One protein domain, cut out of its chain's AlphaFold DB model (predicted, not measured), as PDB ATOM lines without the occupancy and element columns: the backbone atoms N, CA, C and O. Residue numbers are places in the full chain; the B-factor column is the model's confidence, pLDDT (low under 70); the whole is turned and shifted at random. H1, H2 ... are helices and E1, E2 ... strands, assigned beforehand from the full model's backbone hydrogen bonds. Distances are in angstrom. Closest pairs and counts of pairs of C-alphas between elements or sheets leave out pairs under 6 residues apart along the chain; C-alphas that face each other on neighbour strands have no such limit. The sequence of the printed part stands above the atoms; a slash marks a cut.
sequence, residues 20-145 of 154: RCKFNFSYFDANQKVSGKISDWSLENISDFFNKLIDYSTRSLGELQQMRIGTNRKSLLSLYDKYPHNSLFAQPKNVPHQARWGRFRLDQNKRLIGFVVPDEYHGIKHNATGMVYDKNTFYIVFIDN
ATOM      1  N   ARG A  20      17.925  35.025  18.173       97.00
ATOM      2  CA  ARG A  20      16.865  34.046  17.918       97.00
ATOM      3  C   ARG A  20      16.561  33.887  16.432       97.00
ATOM      4  O   ARG A  20      16.443  34.870  15.695       97.00
ATOM      5  N   CYS A  21      16.391  32.635  16.017       97.62
ATOM      6  CA  CYS A  21      15.981  32.252  14.678       97.62
ATOM      7  C   CYS A  21      14.576  32.781  14.376       97.62
ATOM      8  O   CYS A  21      13.641  32.587  15.152       97.62
ATOM      9  N   LYS A  22      14.416  33.399  13.206       98.00
ATOM     10  CA  LYS A  22      13.126  33.851  12.677       98.00
ATOM     11  C   LYS A  22      12.773  33.041  11.442       98.00
ATOM     12  O   LYS A  22      13.628  32.792  10.597       98.00
ATOM     13  N   PHE A  23      11.503  32.689  11.309       97.94
ATOM     14  CA  PHE A  23      10.968  32.069  10.103       97.94
ATOM     15  C   PHE A  23      10.151  33.099   9.335       97.94
ATOM     16  O   PHE A  23       9.217  33.685   9.880       97.94
ATOM     17  N   ASN A  24      10.507  33.334   8.074       98.06
ATOM     18  CA  ASN A  24       9.809  34.281   7.213       98.06
ATOM     19  C   ASN A  24       9.242  33.550   5.992       98.06
ATOM     20  O   ASN A  24       9.979  32.879   5.278       98.06
ATOM     21  N   PHE A  25       7.941  33.686   5.749       96.75
ATOM     22  CA  PHE A  25       7.232  33.008   4.660       96.75
ATOM     23  C   PHE A  25       7.017  33.894   3.420       96.75
ATOM     24  O   PHE A  25       6.295  33.504   2.510       96.75
ATOM     25  N   SER A  26       7.634  35.078   3.339       96.94
ATOM     26  CA  SER A  26       7.435  36.009   2.216       96.94
ATOM     27  C   SER A  26       7.928  35.487   0.860       96.94
ATOM     28  O   SER A  26       7.529  36.019  -0.171       96.94
ATOM     29  N   TYR A  27       8.770  34.447   0.852       97.25
ATOM     30  CA  TYR A  27       9.272  33.777  -0.354       97.25
ATOM     31  C   TYR A  27       8.576  32.442  -0.639       97.25
ATOM     32  O   TYR A  27       9.017  31.704  -1.520       97.25
ATOM     33  N   PHE A  28       7.520  32.111   0.106       95.75
ATOM     34  CA  PHE A  28       6.860  30.821  -0.009       95.75
ATOM     35  C   PHE A  28       6.201  30.654  -1.383       95.75
ATOM     36  O   PHE A  28       5.339  31.441  -1.771       95.75
ATOM     37  N   ASP A  29       6.591  29.606  -2.105       93.56
ATOM     38  CA  ASP A  29       6.070  29.266  -3.425       93.56
ATOM     39  C   ASP A  29       5.377  27.901  -3.379       93.56
ATOM     40  O   ASP A  29       5.994  26.840  -3.473       93.56
ATOM     41  N   ALA A  30       4.051  27.947  -3.247       87.06
ATOM     42  CA  ALA A  30       3.197  26.764  -3.215       87.06
ATOM     43  C   ALA A  30       2.889  26.183  -4.610       87.06
ATOM     44  O   ALA A  30       2.197  25.170  -4.704       87.06
ATOM     45  N   ASN A  31       3.356  26.816  -5.696       89.00
ATOM     46  CA  ASN A  31       2.949  26.471  -7.064       89.00
ATOM     47  C   ASN A  31       3.889  25.469  -7.749       89.00
ATOM     48  O   ASN A  31       3.675  25.088  -8.901       89.00
ATOM     49  N   GLN A  32       4.934  25.021  -7.059       90.81
ATOM     50  CA  GLN A  32       5.867  24.041  -7.599       90.81
ATOM     51  C   GLN A  32       5.239  22.653  -7.630       90.81
ATOM     52  O   GLN A  32       4.699  22.178  -6.634       90.81
ATOM     53  N   LYS A  33       5.390  21.957  -8.762       88.62
ATOM     54  CA  LYS A  33       4.819  20.618  -8.994       88.62
ATOM     55  C   LYS A  33       5.167  19.599  -7.900       88.62
ATOM     56  O   LYS A  33       4.376  18.706  -7.624       88.62
ATOM     57  N   VAL A  34       6.361  19.721  -7.327       89.62
ATOM     58  CA  VAL A  34       6.931  18.819  -6.317       89.62
ATOM     59  C   VAL A  34       6.789  19.338  -4.880       89.62
ATOM     60  O   VAL A  34       7.199  18.662  -3.941       89.62
ATOM     61  N   SER A  35       6.214  20.530  -4.680       90.50
ATOM     62  CA  SER A  35       6.028  21.064  -3.330       90.50
ATOM     63  C   SER A  35       4.954  20.290  -2.580       90.50
ATOM     64  O   SER A  35       3.863  20.036  -3.092       90.50
ATOM     65  N   GLY A  36       5.246  19.991  -1.319       89.12
ATOM     66  CA  GLY A  36       4.230  19.590  -0.363       89.12
ATOM     67  C   GLY A  36       3.240  20.721  -0.090       89.12
ATOM     68  O   GLY A  36       3.567  21.903  -0.243       89.12
ATOM     69  N   LYS A  37       2.038  20.353   0.360       88.19
ATOM     70  CA  LYS A  37       1.003  21.290   0.801       88.19
ATOM     71  C   LYS A  37       0.628  20.998   2.246       88.19
ATOM     72  O   LYS A  37       0.420  19.844   2.612       88.19
ATOM     73  N   ILE A  38       0.501  22.050   3.053       85.19
ATOM     74  CA  ILE A  38       0.051  21.931   4.451       85.19
ATOM     75  C   ILE A  38      -1.388  21.398   4.511       85.19
ATOM     76  O   ILE A  38      -1.723  20.665   5.433       85.19
ATOM     77  N   SER A  39      -2.220  21.705   3.507       88.19
ATOM     78  CA  SER A  39      -3.594  21.190   3.392       88.19
ATOM     79  C   SER A  39      -3.683  19.668   3.361       88.19
ATOM     80  O   SER A  39      -4.727  19.117   3.691       88.19
ATOM     81  N   ASP A  40      -2.602  18.999   2.961       88.75
ATOM     82  CA  ASP A  40      -2.562  17.547   2.810       88.75
ATOM     83  C   ASP A  40      -2.102  16.867   4.116       88.75
ATOM     84  O   ASP A  40      -2.007  15.642   4.193       88.75
ATOM     85  N   TRP A  41      -1.764  17.647   5.148       88.31
ATOM     86  CA  TRP A  41      -1.283  17.142   6.430       88.31
ATOM     87  C   TRP A  41      -2.433  16.917   7.412       88.31
ATOM     88  O   TRP A  41      -3.389  17.687   7.475       88.31
ATOM     89  N   SER A  42      -2.311  15.879   8.244       92.50
ATOM     90  CA  SER A  42      -3.198  15.708   9.397       92.50
ATOM     91  C   SER A  42      -3.008  16.843  10.409       92.50
ATOM     92  O   SER A  42      -1.933  17.441  10.499       92.50
ATOM     93  N   LEU A  43      -4.028  17.088  11.236       94.75
ATOM     94  CA  LEU A  43      -3.958  18.081  12.313       94.75
ATOM     95  C   LEU A  43      -2.772  17.836  13.262       94.75
ATOM     96  O   LEU A  43      -2.112  18.779  13.684       94.75
ATOM     97  N   GLU A  44      -2.469  16.570  13.546       93.06
ATOM     98  CA  GLU A  44      -1.312  16.170  14.350       93.06
ATOM     99  C   GLU A  44       0.014  16.601  13.707       93.06
ATOM    100  O   GLU A  44       0.841  17.227  14.366       93.06
ATOM    101  N   ASN A  45       0.193  16.354  12.402       90.69
ATOM    102  CA  ASN A  45       1.386  16.792  11.669       90.69
ATOM    103  C   ASN A  45       1.521  18.322  11.658       90.69
ATOM    104  O   ASN A  45       2.630  18.845  11.748       90.69
ATOM    105  N   ILE A  46       0.404  19.045  11.546       92.50
ATOM    106  CA  ILE A  46       0.391  20.512  11.599       92.50
ATOM    107  C   ILE A  46       0.786  20.998  13.000       92.50
ATOM    108  O   ILE A  46       1.603  21.909  13.125       92.50
ATOM    109  N   SER A  47       0.251  20.386  14.058       94.62
ATOM    110  CA  SER A  47       0.593  20.736  15.441       94.62
ATOM    111  C   SER A  47       2.075  20.490  15.737       94.62
ATOM    112  O   SER A  47       2.762  21.388  16.220       94.62
ATOM    113  N   ASP A  48       2.595  19.317  15.371       92.88
ATOM    114  CA  ASP A  48       4.012  18.972  15.512       92.88
ATOM    115  C   ASP A  48       4.922  19.930  14.722       92.88
ATOM    116  O   ASP A  48       5.949  20.387  15.227       92.88
ATOM    117  N   PHE A  49       4.508  20.321  13.515       92.38
ATOM    118  CA  PHE A  49       5.204  21.333  12.728       92.38
ATOM    119  C   PHE A  49       5.321  22.677  13.461       92.38
ATOM    120  O   PHE A  49       6.422  23.222  13.564       92.38
ATOM    121  N   PHE A  50       4.219  23.205  13.998       94.38
ATOM    122  CA  PHE A  50       4.252  24.472  14.732       94.38
ATOM    123  C   PHE A  50       5.036  24.367  16.041       94.38
ATOM    124  O   PHE A  50       5.805  25.276  16.347       94.38
ATOM    125  N   ASN A  51       4.928  23.253  16.768       95.94
ATOM    126  CA  ASN A  51       5.737  23.008  17.964       95.94
ATOM    127  C   ASN A  51       7.239  23.043  17.645       95.94
ATOM    128  O   ASN A  51       8.012  23.653  18.383       95.94
ATOM    129  N   LYS A  52       7.650  22.470  16.507       94.94
ATOM    130  CA  LYS A  52       9.034  22.552  16.018       94.94
ATOM    131  C   LYS A  52       9.449  23.979  15.682       94.94
ATOM    132  O   LYS A  52      10.533  24.389  16.078       94.94
ATOM    133  N   LEU A  53       8.608  24.755  14.993       95.50
ATOM    134  CA  LEU A  53       8.917  26.166  14.723       95.50
ATOM    135  C   LEU A  53       9.075  26.976  16.016       95.50
ATOM    136  O   LEU A  53       9.997  27.788  16.109       95.50
ATOM    137  N   ILE A  54       8.215  26.733  17.011       96.94
ATOM    138  CA  ILE A  54       8.291  27.372  18.329       96.94
ATOM    139  C   ILE A  54       9.622  27.018  18.998       96.94
ATOM    140  O   ILE A  54      10.376  27.927  19.338       96.94
ATOM    141  N   ASP A  55       9.954  25.730  19.113       95.88
ATOM    142  CA  ASP A  55      11.211  25.272  19.723       95.88
ATOM    143  C   ASP A  55      12.437  25.850  19.003       95.88
ATOM    144  O   ASP A  55      13.315  26.449  19.627       95.88
ATOM    145  N   TYR A  56      12.477  25.763  17.672       96.44
ATOM    146  CA  TYR A  56      13.626  26.229  16.898       96.44
ATOM    147  C   TYR A  56      13.799  27.747  16.996       96.44
ATOM    148  O   TYR A  56      14.929  28.230  17.033       96.44
ATOM    149  N   SER A  57      12.708  28.509  17.120       96.62
ATOM    150  CA  SER A  57      12.770  29.969  17.276       96.62
ATOM    151  C   SER A  57      13.400  30.430  18.599       96.62
ATOM    152  O   SER A  57      13.748  31.599  18.744       96.62
ATOM    153  N   THR A  58      13.606  29.526  19.564       96.31
ATOM    154  CA  THR A  58      14.299  29.842  20.826       96.31
ATOM    155  C   THR A  58      15.826  29.887  20.698       96.31
ATOM    156  O   THR A  58      16.498  30.351  21.619       96.31
ATOM    157  N   ARG A  59      16.380  29.433  19.566       97.31
ATOM    158  CA  ARG A  59      17.822  29.263  19.318       97.31
ATOM    159  C   ARG A  59      18.265  30.071  18.108       97.31
ATOM    160  O   ARG A  59      17.449  30.417  17.260       97.31
ATOM    161  N   SER A  60      19.558  30.330  17.984       97.69
ATOM    162  CA  SER A  60      20.156  30.853  16.751       97.69
ATOM    163  C   SER A  60      20.220  29.797  15.649       97.69
ATOM    164  O   SER A  60      20.246  28.591  15.913       97.69
ATOM    165  N   LEU A  61      20.318  30.231  14.387       97.62
ATOM    166  CA  LEU A  61      20.538  29.295  13.276       97.62
ATOM    167  C   LEU A  61      21.869  28.544  13.414       97.62
ATOM    168  O   LEU A  61      21.945  27.369  13.055       97.62
ATOM    169  N   GLY A  62      22.890  29.189  13.985       97.19
ATOM    170  CA  GLY A  62      24.178  28.556  14.271       97.19
ATOM    171  C   GLY A  62      24.043  27.370  15.228       97.19
ATOM    172  O   GLY A  62      24.543  26.285  14.938       97.19
ATOM    173  N   GLU A  63      23.305  27.532  16.329       97.56
ATOM    174  CA  GLU A  63      23.025  26.439  17.270       97.56
ATOM    175  C   GLU A  63      22.210  25.318  16.610       97.56
ATOM    176  O   GLU A  63      22.554  24.140  16.734       97.56
ATOM    177  N   LEU A  64      21.175  25.672  15.839       97.56
ATOM    178  CA  LEU A  64      20.338  24.708  15.114       97.56
ATOM    179  C   LEU A  64      21.135  23.903  14.073       97.56
ATOM    180  O   LEU A  64      20.820  22.739  13.813       97.56
ATOM    181  N   GLN A  65      22.190  24.482  13.493       96.94
ATOM    182  CA  GLN A  65      23.099  23.785  12.581       96.94
ATOM    183  C   GLN A  65      23.957  22.728  13.295       96.94
ATOM    184  O   GLN A  65      24.271  21.692  12.700       96.94
ATOM    185  N   GLN A  66      24.300  22.947  14.570       96.44
ATOM    186  CA  GLN A  66      25.049  21.981  15.382       96.44
ATOM    187  C   GLN A  66      24.170  20.843  15.916       96.44
ATOM    188  O   GLN A  66      24.661  19.740  16.175       96.44
ATOM    189  N   MET A  67      22.860  21.073  16.040       95.00
ATOM    190  CA  MET A  67      21.918  20.068  16.529       95.00
ATOM    191  C   MET A  67      21.806  18.863  15.589       95.00
ATOM    192  O   MET A  67      21.739  18.975  14.359       95.00
ATOM    193  N   ARG A  68      21.741  17.674  16.194       91.44
ATOM    194  CA  ARG A  68      21.558  16.389  15.514       91.44
ATOM    195  C   ARG A  68      20.265  15.736  15.994       91.44
ATOM    196  O   ARG A  68      19.974  15.767  17.181       91.44
ATOM    197  N   ILE A  69      19.526  15.125  15.075       85.75
ATOM    198  CA  ILE A  69      18.229  14.494  15.328       85.75
ATOM    199  C   ILE A  69      18.224  13.020  14.910       85.75
ATOM    200  O   ILE A  69      18.897  12.620  13.950       85.75
ATOM    201  N   GLY A  70      17.420  12.233  15.629       79.94
ATOM    202  CA  GLY A  70      17.216  10.801  15.406       79.94
ATOM    203  C   GLY A  70      18.444   9.931  15.696       79.94
ATOM    204  O   GLY A  70      19.542  10.418  15.974       79.94
ATOM    205  N   THR A  71      18.266   8.616  15.569       77.00
ATOM    206  CA  THR A  71      19.288   7.598  15.879       77.00
ATOM    207  C   THR A  71      20.568   7.768  15.055       77.00
ATOM    208  O   THR A  71      21.669   7.597  15.564       77.00
ATOM    209  N   ASN A  72      20.441   8.213  13.801       79.62
ATOM    210  CA  ASN A  72      21.573   8.392  12.882       79.62
ATOM    211  C   ASN A  72      22.246   9.773  12.994       79.62
ATOM    212  O   ASN A  72      23.004  10.153  12.102       79.62
ATOM    213  N   ARG A  73      21.926  10.558  14.036       84.44
ATOM    214  CA  ARG A  73      22.488  11.897  14.310       84.44
ATOM    215  C   ARG A  73      22.527  12.801  13.068       84.44
ATOM    216  O   ARG A  73      23.504  13.508  12.793       84.44
ATOM    217  N   LYS A  74      21.440  12.786  12.298       86.88
ATOM    218  CA  LYS A  74      21.272  13.608  11.095       86.88
ATOM    219  C   LYS A  74      21.205  15.079  11.516       86.88
ATOM    220  O   LYS A  74      20.539  15.381  12.495       86.88
ATOM    221  N   SER A  75      21.870  16.010  10.823       92.81
ATOM    222  CA  SER A  75      21.807  17.423  11.255       92.81
ATOM    223  C   SER A  75      20.383  17.981  11.142       92.81
ATOM    224  O   SER A  75      19.666  17.663  10.185       92.81
ATOM    225  N   LEU A  76      19.967  18.801  12.098       95.88
ATOM    226  CA  LEU A  76      18.653  19.437  12.084       95.88
ATOM    227  C   LEU A  76      18.555  20.440  10.931       95.88
ATOM    228  O   LEU A  76      17.707  20.272  10.054       95.88
ATOM    229  N   LEU A  77      19.489  21.388  10.877       97.38
ATOM    230  CA  LEU A  77      19.661  22.349   9.793       97.38
ATOM    231  C   LEU A  77      20.892  21.989   8.950       97.38
ATOM    232  O   LEU A  77      21.959  21.679   9.483       97.38
ATOM    233  N   SER A  78      20.752  22.014   7.626       96.50
ATOM    234  CA  SER A  78      21.893  22.065   6.701       96.50
ATOM    235  C   SER A  78      21.798  23.314   5.850       96.50
ATOM    236  O   SER A  78      20.723  23.594   5.326       96.50
ATOM    237  N   LEU A  79      22.925  24.002   5.692       97.06
ATOM    238  CA  LEU A  79      23.100  25.113   4.768       97.06
ATOM    239  C   LEU A  79      24.013  24.670   3.618       97.06
ATOM    240  O   LEU A  79      24.945  23.894   3.824       97.06
ATOM    241  N   TYR A  80      23.715  25.158   2.425       94.81
ATOM    242  CA  TYR A  80      24.397  24.908   1.167       94.81
ATOM    243  C   TYR A  80      24.721  26.261   0.538       94.81
ATOM    244  O   TYR A  80      23.880  27.160   0.524       94.81
ATOM    245  N   ASP A  81      25.913  26.410  -0.029       92.88
ATOM    246  CA  ASP A  81      26.327  27.707  -0.579       92.88
ATOM    247  C   ASP A  81      25.636  28.038  -1.909       92.88
ATOM    248  O   ASP A  81      25.634  29.185  -2.341       92.88
ATOM    249  N   LYS A  82      25.035  27.039  -2.569       93.50
ATOM    250  CA  LYS A  82      24.329  27.186  -3.848       93.50
ATOM    251  C   LYS A  82      23.071  26.328  -3.884       93.50
ATOM    252  O   LYS A  82      22.938  25.365  -3.126       93.50
ATOM    253  N   TYR A  83      22.171  26.662  -4.808       95.75
ATOM    254  CA  TYR A  83      21.016  25.825  -5.118       95.75
ATOM    255  C   TYR A  83      21.480  24.438  -5.602       95.75
ATOM    256  O   TYR A  83      22.392  24.370  -6.433       95.75
ATOM    257  N   PRO A  84      20.898  23.327  -5.113       93.38
ATOM    258  CA  PRO A  84      21.319  21.991  -5.519       93.38
ATOM    259  C   PRO A  84      21.112  21.758  -7.020       93.38
ATOM    260  O   PRO A  84      20.000  21.869  -7.527       93.38
ATOM    261  N   HIS A  85      22.175  21.376  -7.734       92.44
ATOM    262  CA  HIS A  85      22.122  21.143  -9.184       92.44
ATOM    263  C   HIS A  85      21.164  20.017  -9.597       92.44
ATOM    264  O   HIS A  85      20.657  20.019 -10.713       92.44
ATOM    265  N   ASN A  86      20.931  19.050  -8.710       93.12
ATOM    266  CA  ASN A  86      20.047  17.910  -8.927       93.12
ATOM    267  C   ASN A  86      18.688  18.065  -8.224       93.12
ATOM    268  O   ASN A  86      17.998  17.064  -8.028       93.12
ATOM    269  N   SER A  87      18.323  19.281  -7.805       95.12
ATOM    270  CA  SER A  87      16.998  19.530  -7.241       95.12
ATOM    271  C   SER A  87      15.912  19.221  -8.267       95.12
ATOM    272  O   SER A  87      16.054  19.548  -9.445       95.12
ATOM    273  N   LEU A  88      14.812  18.617  -7.821       95.31
ATOM    274  CA  LEU A  88      13.612  18.471  -8.651       95.31
ATOM    275  C   LEU A  88      12.681  19.687  -8.545       95.31
ATOM    276  O   LEU A  88      11.711  19.783  -9.296       95.31
ATOM    277  N   PHE A  89      12.970  20.603  -7.618       95.19
ATOM    278  CA  PHE A  89      12.339  21.914  -7.564       95.19
ATOM    279  C   PHE A  89      12.968  22.822  -8.625       95.19
ATOM    280  O   PHE A  89      14.165  22.747  -8.911       95.19
ATOM    281  N   ALA A  90      12.162  23.704  -9.206       95.06
ATOM    282  CA  ALA A  90      12.670  24.782 -10.034       95.06
ATOM    283  C   ALA A  90      13.251  25.876  -9.130       95.06
ATOM    284  O   ALA A  90      12.595  26.326  -8.188       95.06
ATOM    285  N   GLN A  91      14.463  26.346  -9.432       94.94
ATOM    286  CA  GLN A  91      15.067  27.446  -8.686       94.94
ATOM    287  C   GLN A  91      14.244  28.736  -8.877       94.94
ATOM    288  O   GLN A  91      14.107  29.203 -10.015       94.94
ATOM    289  N   PRO A  92      13.717  29.351  -7.801       94.75
ATOM    290  CA  PRO A  92      12.995  30.612  -7.903       94.75
ATOM    291  C   PRO A  92      13.926  31.742  -8.342       94.75
ATOM    292  O   PRO A  92      15.032  31.894  -7.820       94.75
ATOM    293  N   LYS A  93      13.456  32.572  -9.275       94.75
ATOM    294  CA  LYS A  93      14.226  33.706  -9.817       94.75
ATOM    295  C   LYS A  93      14.251  34.926  -8.894       94.75
ATOM    296  O   LYS A  93      15.053  35.826  -9.105       94.75
ATOM    297  N   ASN A  94      13.356  34.977  -7.912       94.56
ATOM    298  CA  ASN A  94      13.220  36.083  -6.967       94.56
ATOM    299  C   ASN A  94      14.104  35.930  -5.719       94.56
ATOM    300  O   ASN A  94      14.187  36.872  -4.939       94.56
ATOM    301  N   VAL A  95      14.763  34.785  -5.515       96.81
ATOM    302  CA  VAL A  95      15.710  34.602  -4.405       96.81
ATOM    303  C   VAL A  95      17.057  35.242  -4.769       96.81
ATOM    304  O   VAL A  95      17.571  34.961  -5.856       96.81
ATOM    305  N   PRO A  96      17.660  36.076  -3.895       96.19
ATOM    306  CA  PRO A  96      18.966  36.678  -4.156       96.19
ATOM    307  C   PRO A  96      20.034  35.626  -4.467       96.19
ATOM    308  O   PRO A  96      20.152  34.624  -3.764       96.19
ATOM    309  N   HIS A  97      20.850  35.861  -5.494       96.06
ATOM    310  CA  HIS A  97      21.857  34.888  -5.930       96.06
ATOM    311  C   HIS A  97      22.974  34.662  -4.899       96.06
ATOM    312  O   HIS A  97      23.625  33.623  -4.938       96.06
ATOM    313  N   GLN A  98      23.189  35.615  -3.986       96.56
ATOM    314  CA  GLN A  98      24.129  35.486  -2.872       96.56
ATOM    315  C   GLN A  98      23.586  34.622  -1.728       96.56
ATOM    316  O   GLN A  98      24.354  34.210  -0.869       96.56
ATOM    317  N   ALA A  99      22.274  34.374  -1.669       97.62
ATOM    318  CA  ALA A  99      21.662  33.679  -0.547       97.62
ATOM    319  C   ALA A  99      22.190  32.245  -0.399       97.62
ATOM    320  O   ALA A  99      22.339  31.509  -1.379       97.62
ATOM    321  N   ARG A 100      22.394  31.815   0.850       98.12
ATOM    322  CA  ARG A 100      22.764  30.430   1.154       98.12
ATOM    323  C   ARG A 100      21.502  29.613   1.337       98.12
ATOM    324  O   ARG A 100      20.681  29.912   2.203       98.12
ATOM    325  N   TRP A 101      21.344  28.585   0.519       98.06
ATOM    326  CA  TRP A 101      20.195  27.692   0.580       98.06
ATOM    327  C   TRP A 101      20.294  26.775   1.786       98.06
ATOM    328  O   TRP A 101      21.370  26.518   2.310       98.06
ATOM    329  N   GLY A 102      19.175  26.235   2.238       97.06
ATOM    330  CA  GLY A 102      19.191  25.356   3.386       97.06
ATOM    331  C   GLY A 102      17.924  24.554   3.551       97.06
ATOM    332  O   GLY A 102      16.915  24.768   2.875       97.06
ATOM    333  N   ARG A 103      17.998  23.598   4.472       96.25
ATOM    334  CA  ARG A 103      16.853  22.785   4.854       96.25
ATOM    335  C   ARG A 103      16.824  22.477   6.340       96.25
ATOM    336  O   ARG A 103      17.819  21.999   6.895       96.25
ATOM    337  N   PHE A 104      15.649  22.629   6.936       96.75
ATOM    338  CA  PHE A 104      15.309  22.003   8.210       96.75
ATOM    339  C   PHE A 104      14.729  20.617   7.956       96.75
ATOM    340  O   PHE A 104      13.960  20.420   7.020       96.75
ATOM    341  N   ARG A 105      15.100  19.634   8.779       93.38
ATOM    342  CA  ARG A 105      14.345  18.378   8.883       93.38
ATOM    343  C   ARG A 105      13.226  18.605   9.890       93.38
ATOM    344  O   ARG A 105      13.514  18.950  11.028       93.38
ATOM    345  N   LEU A 106      11.990  18.406   9.455       87.81
ATOM    346  CA  LEU A 106      10.835  18.373  10.345       87.81
ATOM    347  C   LEU A 106      10.628  16.948  10.842       87.81
ATOM    348  O   LEU A 106      10.486  16.724  12.033       87.81
ATOM    349  N   ASP A 107      10.681  15.978   9.938       80.88
ATOM    350  CA  ASP A 107      10.539  14.555  10.244       80.88
ATOM    351  C   ASP A 107      11.424  13.735   9.279       80.88
ATOM    352  O   ASP A 107      12.271  14.306   8.581       80.88
ATOM    353  N   GLN A 108      11.275  12.407   9.220       75.25
ATOM    354  CA  GLN A 108      12.050  11.534   8.330       75.25
ATOM    355  C   GLN A 108      11.987  11.999   6.865       75.25
ATOM    356  O   GLN A 108      13.026  12.115   6.202       75.25
ATOM    357  N   ASN A 109      10.779  12.326   6.394       81.19
ATOM    358  CA  ASN A 109      10.523  12.670   4.993       81.19
ATOM    359  C   ASN A 109      10.242  14.165   4.775       81.19
ATOM    360  O   ASN A 109      10.573  14.696   3.717       81.19
ATOM    361  N   LYS A 110       9.739  14.877   5.790       88.94
ATOM    362  CA  LYS A 110       9.331  16.284   5.663       88.94
ATOM    363  C   LYS A 110      10.472  17.248   5.972       88.94
ATOM    364  O   LYS A 110      11.158  17.125   6.992       88.94
ATOM    365  N   ARG A 111      10.665  18.238   5.105       93.25
ATOM    366  CA  ARG A 111      11.687  19.282   5.222       93.25
ATOM    367  C   ARG A 111      11.091  20.648   4.905       93.25
ATOM    368  O   ARG A 111      10.275  20.769   3.996       93.25
ATOM    369  N   LEU A 112      11.557  21.675   5.609       96.12
ATOM    370  CA  LEU A 112      11.403  23.054   5.143       96.12
ATOM    371  C   LEU A 112      12.618  23.421   4.332       96.12
ATOM    372  O   LEU A 112      13.740  23.262   4.814       96.12
ATOM    373  N   ILE A 113      12.383  23.932   3.136       97.56
ATOM    374  CA  ILE A 113      13.426  24.431   2.257       97.56
ATOM    375  C   ILE A 113      13.369  25.945   2.277       97.56
ATOM    376  O   ILE A 113      12.292  26.538   2.213       97.56
ATOM    377  N   GLY A 114      14.532  26.566   2.356       98.12
ATOM    378  CA  GLY A 114      14.626  28.008   2.410       98.12
ATOM    379  C   GLY A 114      16.036  28.497   2.175       98.12
ATOM    380  O   GLY A 114      16.897  27.753   1.702       98.12
ATOM    381  N   PHE A 115      16.266  29.751   2.523       98.50
ATOM    382  CA  PHE A 115      17.581  30.362   2.460       98.50
ATOM    383  C   PHE A 115      17.809  31.318   3.626       98.50
ATOM    384  O   PHE A 115      16.876  31.725   4.321       98.50
ATOM    385  N   VAL A 116      19.071  31.675   3.825       98.56
ATOM    386  CA  VAL A 116      19.516  32.643   4.826       98.56
ATOM    387  C   VAL A 116      20.363  33.719   4.169       98.56
ATOM    388  O   VAL A 116      20.952  33.513   3.100       98.56
ATOM    389  N   VAL A 117      20.444  34.865   4.838       98.00
ATOM    390  CA  VAL A 117      21.440  35.878   4.501       98.00
ATOM    391  C   VAL A 117      22.833  35.333   4.858       98.00
ATOM    392  O   VAL A 117      22.992  34.790   5.955       98.00
ATOM    393  N   PRO A 118      23.831  35.440   3.962       97.25
ATOM    394  CA  PRO A 118      25.197  35.016   4.258       97.25
ATOM    395  C   PRO A 118      25.821  35.792   5.426       97.25
ATOM    396  O   PRO A 118      25.432  36.928   5.711       97.25
ATOM    397  N   ASP A 119      26.812  35.191   6.086       96.56
ATOM    398  CA  ASP A 119      27.477  35.789   7.250       96.56
ATOM    399  C   ASP A 119      28.127  37.136   6.906       96.56
ATOM    400  O   ASP A 119      28.059  38.068   7.703       96.56
ATOM    401  N   GLU A 120      28.685  37.266   5.701       97.38
ATOM    402  CA  GLU A 120      29.330  38.479   5.199       97.38
ATOM    403  C   GLU A 120      28.370  39.662   5.016       97.38
ATOM    404  O   GLU A 120      28.822  40.801   4.953       97.38
ATOM    405  N   TYR A 121      27.058  39.417   4.956       97.69
ATOM    406  CA  TYR A 121      26.046  40.471   4.896       97.69
ATOM    407  C   TYR A 121      25.459  40.806   6.271       97.69
ATOM    408  O   TYR A 121      24.820  41.844   6.412       97.69
ATOM    409  N   HIS A 122      25.653  39.970   7.294       97.38
ATOM    410  CA  HIS A 122      25.066  40.199   8.612       97.38
ATOM    411  C   HIS A 122      25.573  41.496   9.256       97.38
ATOM    412  O   HIS A 122      26.767  41.776   9.257       97.38
ATOM    413  N   GLY A 123      24.665  42.291   9.826       97.19
ATOM    414  CA  GLY A 123      25.025  43.563  10.458       97.19
ATOM    415  C   GLY A 123      25.217  44.713   9.463       97.19
ATOM    416  O   GLY A 123      25.257  45.872   9.870       97.19
ATOM    417  N   ILE A 124      25.259  44.428   8.157       98.00
ATOM    418  CA  ILE A 124      25.353  45.458   7.124       98.00
ATOM    419  C   ILE A 124      23.994  46.137   6.953       98.00
ATOM    420  O   ILE A 124      22.955  45.488   6.805       98.00
ATOM    421  N   LYS A 125      24.012  47.471   6.949       98.00
ATOM    422  CA  LYS A 125      22.850  48.306   6.648       98.00
ATOM    423  C   LYS A 125      22.598  48.305   5.142       98.00
ATOM    424  O   LYS A 125      23.464  48.686   4.362       98.00
ATOM    425  N   HIS A 126      21.403  47.909   4.725       96.62
ATOM    426  CA  HIS A 126      20.994  47.983   3.332       96.62
ATOM    427  C   HIS A 126      20.822  49.448   2.906       96.62
ATOM    428  O   HIS A 126      20.062  50.197   3.521       96.62
ATOM    429  N   ASN A 127      21.504  49.849   1.832       95.94
ATOM    430  CA  ASN A 127      21.618  51.253   1.424       95.94
ATOM    431  C   ASN A 127      20.267  51.933   1.160       95.94
ATOM    432  O   ASN A 127      20.087  53.086   1.538       95.94
ATOM    433  N   ALA A 128      19.316  51.233   0.534       96.88
ATOM    434  CA  ALA A 128      18.045  51.844   0.143       96.88
ATOM    435  C   ALA A 128      16.988  51.836   1.258       96.88
ATOM    436  O   ALA A 128      16.179  52.752   1.341       96.88
ATOM    437  N   THR A 129      16.971  50.808   2.111       96.75
ATOM    438  CA  THR A 129      15.937  50.665   3.159       96.75
ATOM    439  C   THR A 129      16.414  51.130   4.528       96.75
ATOM    440  O   THR A 129      15.606  51.313   5.430       96.75
ATOM    441  N   GLY A 130      17.726  51.264   4.719       97.06
ATOM    442  CA  GLY A 130      18.334  51.556   6.009       97.06
ATOM    443  C   GLY A 130      18.217  50.428   7.042       97.06
ATOM    444  O   GLY A 130      18.657  50.614   8.174       97.06
ATOM    445  N   MET A 131      17.661  49.273   6.673       97.19
ATOM    446  CA  MET A 131      17.502  48.125   7.567       97.19
ATOM    447  C   MET A 131      18.772  47.280   7.606       97.19
ATOM    448  O   MET A 131      19.491  47.187   6.614       97.19
ATOM    449  N   VAL A 132      19.038  46.645   8.744       97.50
ATOM    450  CA  VAL A 132      20.199  45.770   8.926       97.50
ATOM    451  C   VAL A 132      19.853  44.337   8.545       97.50
ATOM    452  O   VAL A 132      18.803  43.815   8.921       97.50
ATOM    453  N   TYR A 133      20.753  43.692   7.813       97.69
ATOM    454  CA  TYR A 133      20.638  42.280   7.483       97.69
ATOM    455  C   TYR A 133      20.849  41.375   8.703       97.69
ATOM    456  O   TYR A 133      21.845  41.469   9.429       97.69
ATOM    457  N   ASP A 134      19.934  40.425   8.878       97.62
ATOM    458  CA  ASP A 134      19.986  39.428   9.939       97.62
ATOM    459  C   ASP A 134      20.186  38.024   9.366       97.62
ATOM    460  O   ASP A 134      19.320  37.486   8.673       97.62
ATOM    461  N   LYS A 135      21.315  37.402   9.710       97.19
ATOM    462  CA  LYS A 135      21.601  36.025   9.313       97.19
ATOM    463  C   LYS A 135      20.740  34.996  10.028       97.19
ATOM    464  O   LYS A 135      20.647  33.883   9.537       97.19
ATOM    465  N   ASN A 136      20.112  35.339  11.157       98.00
ATOM    466  CA  ASN A 136      19.238  34.428  11.898       98.00
ATOM    467  C   ASN A 136      17.810  34.373  11.335       98.00
ATOM    468  O   ASN A 136      16.944  33.735  11.929       98.00
ATOM    469  N   THR A 137      17.541  34.987  10.182       98.44
ATOM    470  CA  THR A 137      16.260  34.828   9.486       98.44
ATOM    471  C   THR A 137      16.357  33.737   8.421       98.44
ATOM    472  O   THR A 137      17.109  33.858   7.453       98.44
ATOM    473  N   PHE A 138      15.566  32.677   8.586       98.56
ATOM    474  CA  PHE A 138      15.361  31.634   7.588       98.56
ATOM    475  C   PHE A 138      14.116  31.957   6.757       98.56
ATOM    476  O   PHE A 138      12.983  31.905   7.247       98.56
ATOM    477  N   TYR A 139      14.326  32.298   5.489       98.50
ATOM    478  CA  TYR A 139      13.262  32.581   4.531       98.50
ATOM    479  C   TYR A 139      12.793  31.271   3.911       98.50
ATOM    480  O   TYR A 139      13.516  30.645   3.137       98.50
ATOM    481  N   ILE A 140      11.596  30.831   4.283       97.75
ATOM    482  CA  ILE A 140      11.003  29.582   3.817       97.75
ATOM    483  C   ILE A 140      10.479  29.788   2.399       97.75
ATOM    484  O   ILE A 140       9.763  30.747   2.115       97.75
ATOM    485  N   VAL A 141      10.832  28.851   1.525       97.50
ATOM    486  CA  VAL A 141      10.487  28.862   0.104       97.50
ATOM    487  C   VAL A 141       9.570  27.690  -0.234       97.50
ATOM    488  O   VAL A 141       8.538  27.897  -0.861       97.50
ATOM    489  N   PHE A 142       9.894  26.474   0.220       95.94
ATOM    490  CA  PHE A 142       9.113  25.274  -0.106       95.94
ATOM    491  C   PHE A 142       8.919  24.352   1.093       95.94
ATOM    492  O   PHE A 142       9.709  24.346   2.044       95.94
ATOM    493  N   ILE A 143       7.917  23.484   0.974       95.00
ATOM    494  CA  ILE A 143       7.802  22.261   1.767       95.00
ATOM    495  C   ILE A 143       8.234  21.095   0.881       95.00
ATOM    496  O   ILE A 143       7.692  20.895  -0.201       95.00
ATOM    497  N   ASP A 144       9.193  20.303   1.350       94.06
ATOM    498  CA  ASP A 144       9.664  19.100   0.666       94.06
ATOM    499  C   ASP A 144       9.267  17.864   1.480       94.06
ATOM    500  O   ASP A 144       9.867  17.572   2.518       94.06
ATOM    501  N   ASN A 145       8.235  17.156   1.018       90.00
ATOM    502  CA  ASN A 145       7.715  15.950   1.671       90.00
ATOM    503  C   ASN A 145       8.451  14.668   1.251       90.00
ATOM    504  O   ASN A 145       8.280  13.647   1.908       90.00
TER     505      ASN A 145
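AT A GLANCE: This is residues 20 to 145 of the 154 residues of an uncharacterized protein of Citrobacter portucalensis (UniProt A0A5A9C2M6). Little here is regular: one strongly twisted sheet of five strands runs through the model, with short H2 packed near E2, H1 grazing it, and long loops around. The 126 printed residues run E1 H1 H2 E2 E3 E4 E5; the mixed sheet's order is E1 E5 E4 E3 E2. Mixed in class, with 47 residues in named elements, it is compact: radius of gyration of the C-alphas 14.7 A, spans 44 by 31 by 26 A.

IN THESE COORDINATES: Find E1, residues 22 to 24, from C-alpha 22 at (13.126, 33.851, 12.677). E5, residues 137 to 144, 19.2 A, bends by 64 degrees at residue 141 and ends at (9.664, 19.100, 0.666). Look for E4 at residues 111 to 116, E3 at 100 to 105, E2 at 77 to 80, H1 at 43 to 56, 19.9 A, and H2 at 61 to 66.

HOW THE PARTS SIT: E2 to E5 form a meander, each strand the antiparallel neighbour of the one before; find N 80 and O 101 at 2.7 A, N 102 and O 114 at 2.8 A, N 141 and O 113 at 2.8 A. E1 is parallel to E5, N 138 and O 22 at 2.8 A. H2 is on the sheet, its closest C-alphas to E2 Gln 65 and Leu 77, 4.7 A. In H1 and H2 every O i to N i+4 pair is within hydrogen-bond range.

THE WHOLE: The farthest C-alphas, Thr 71 and Ala 128, are 47.0 A apart. The printed part has no cut; links E1 to H1, E2 to E3 and E4 to E5 are long. No printed residue is under 70 in pLDDT.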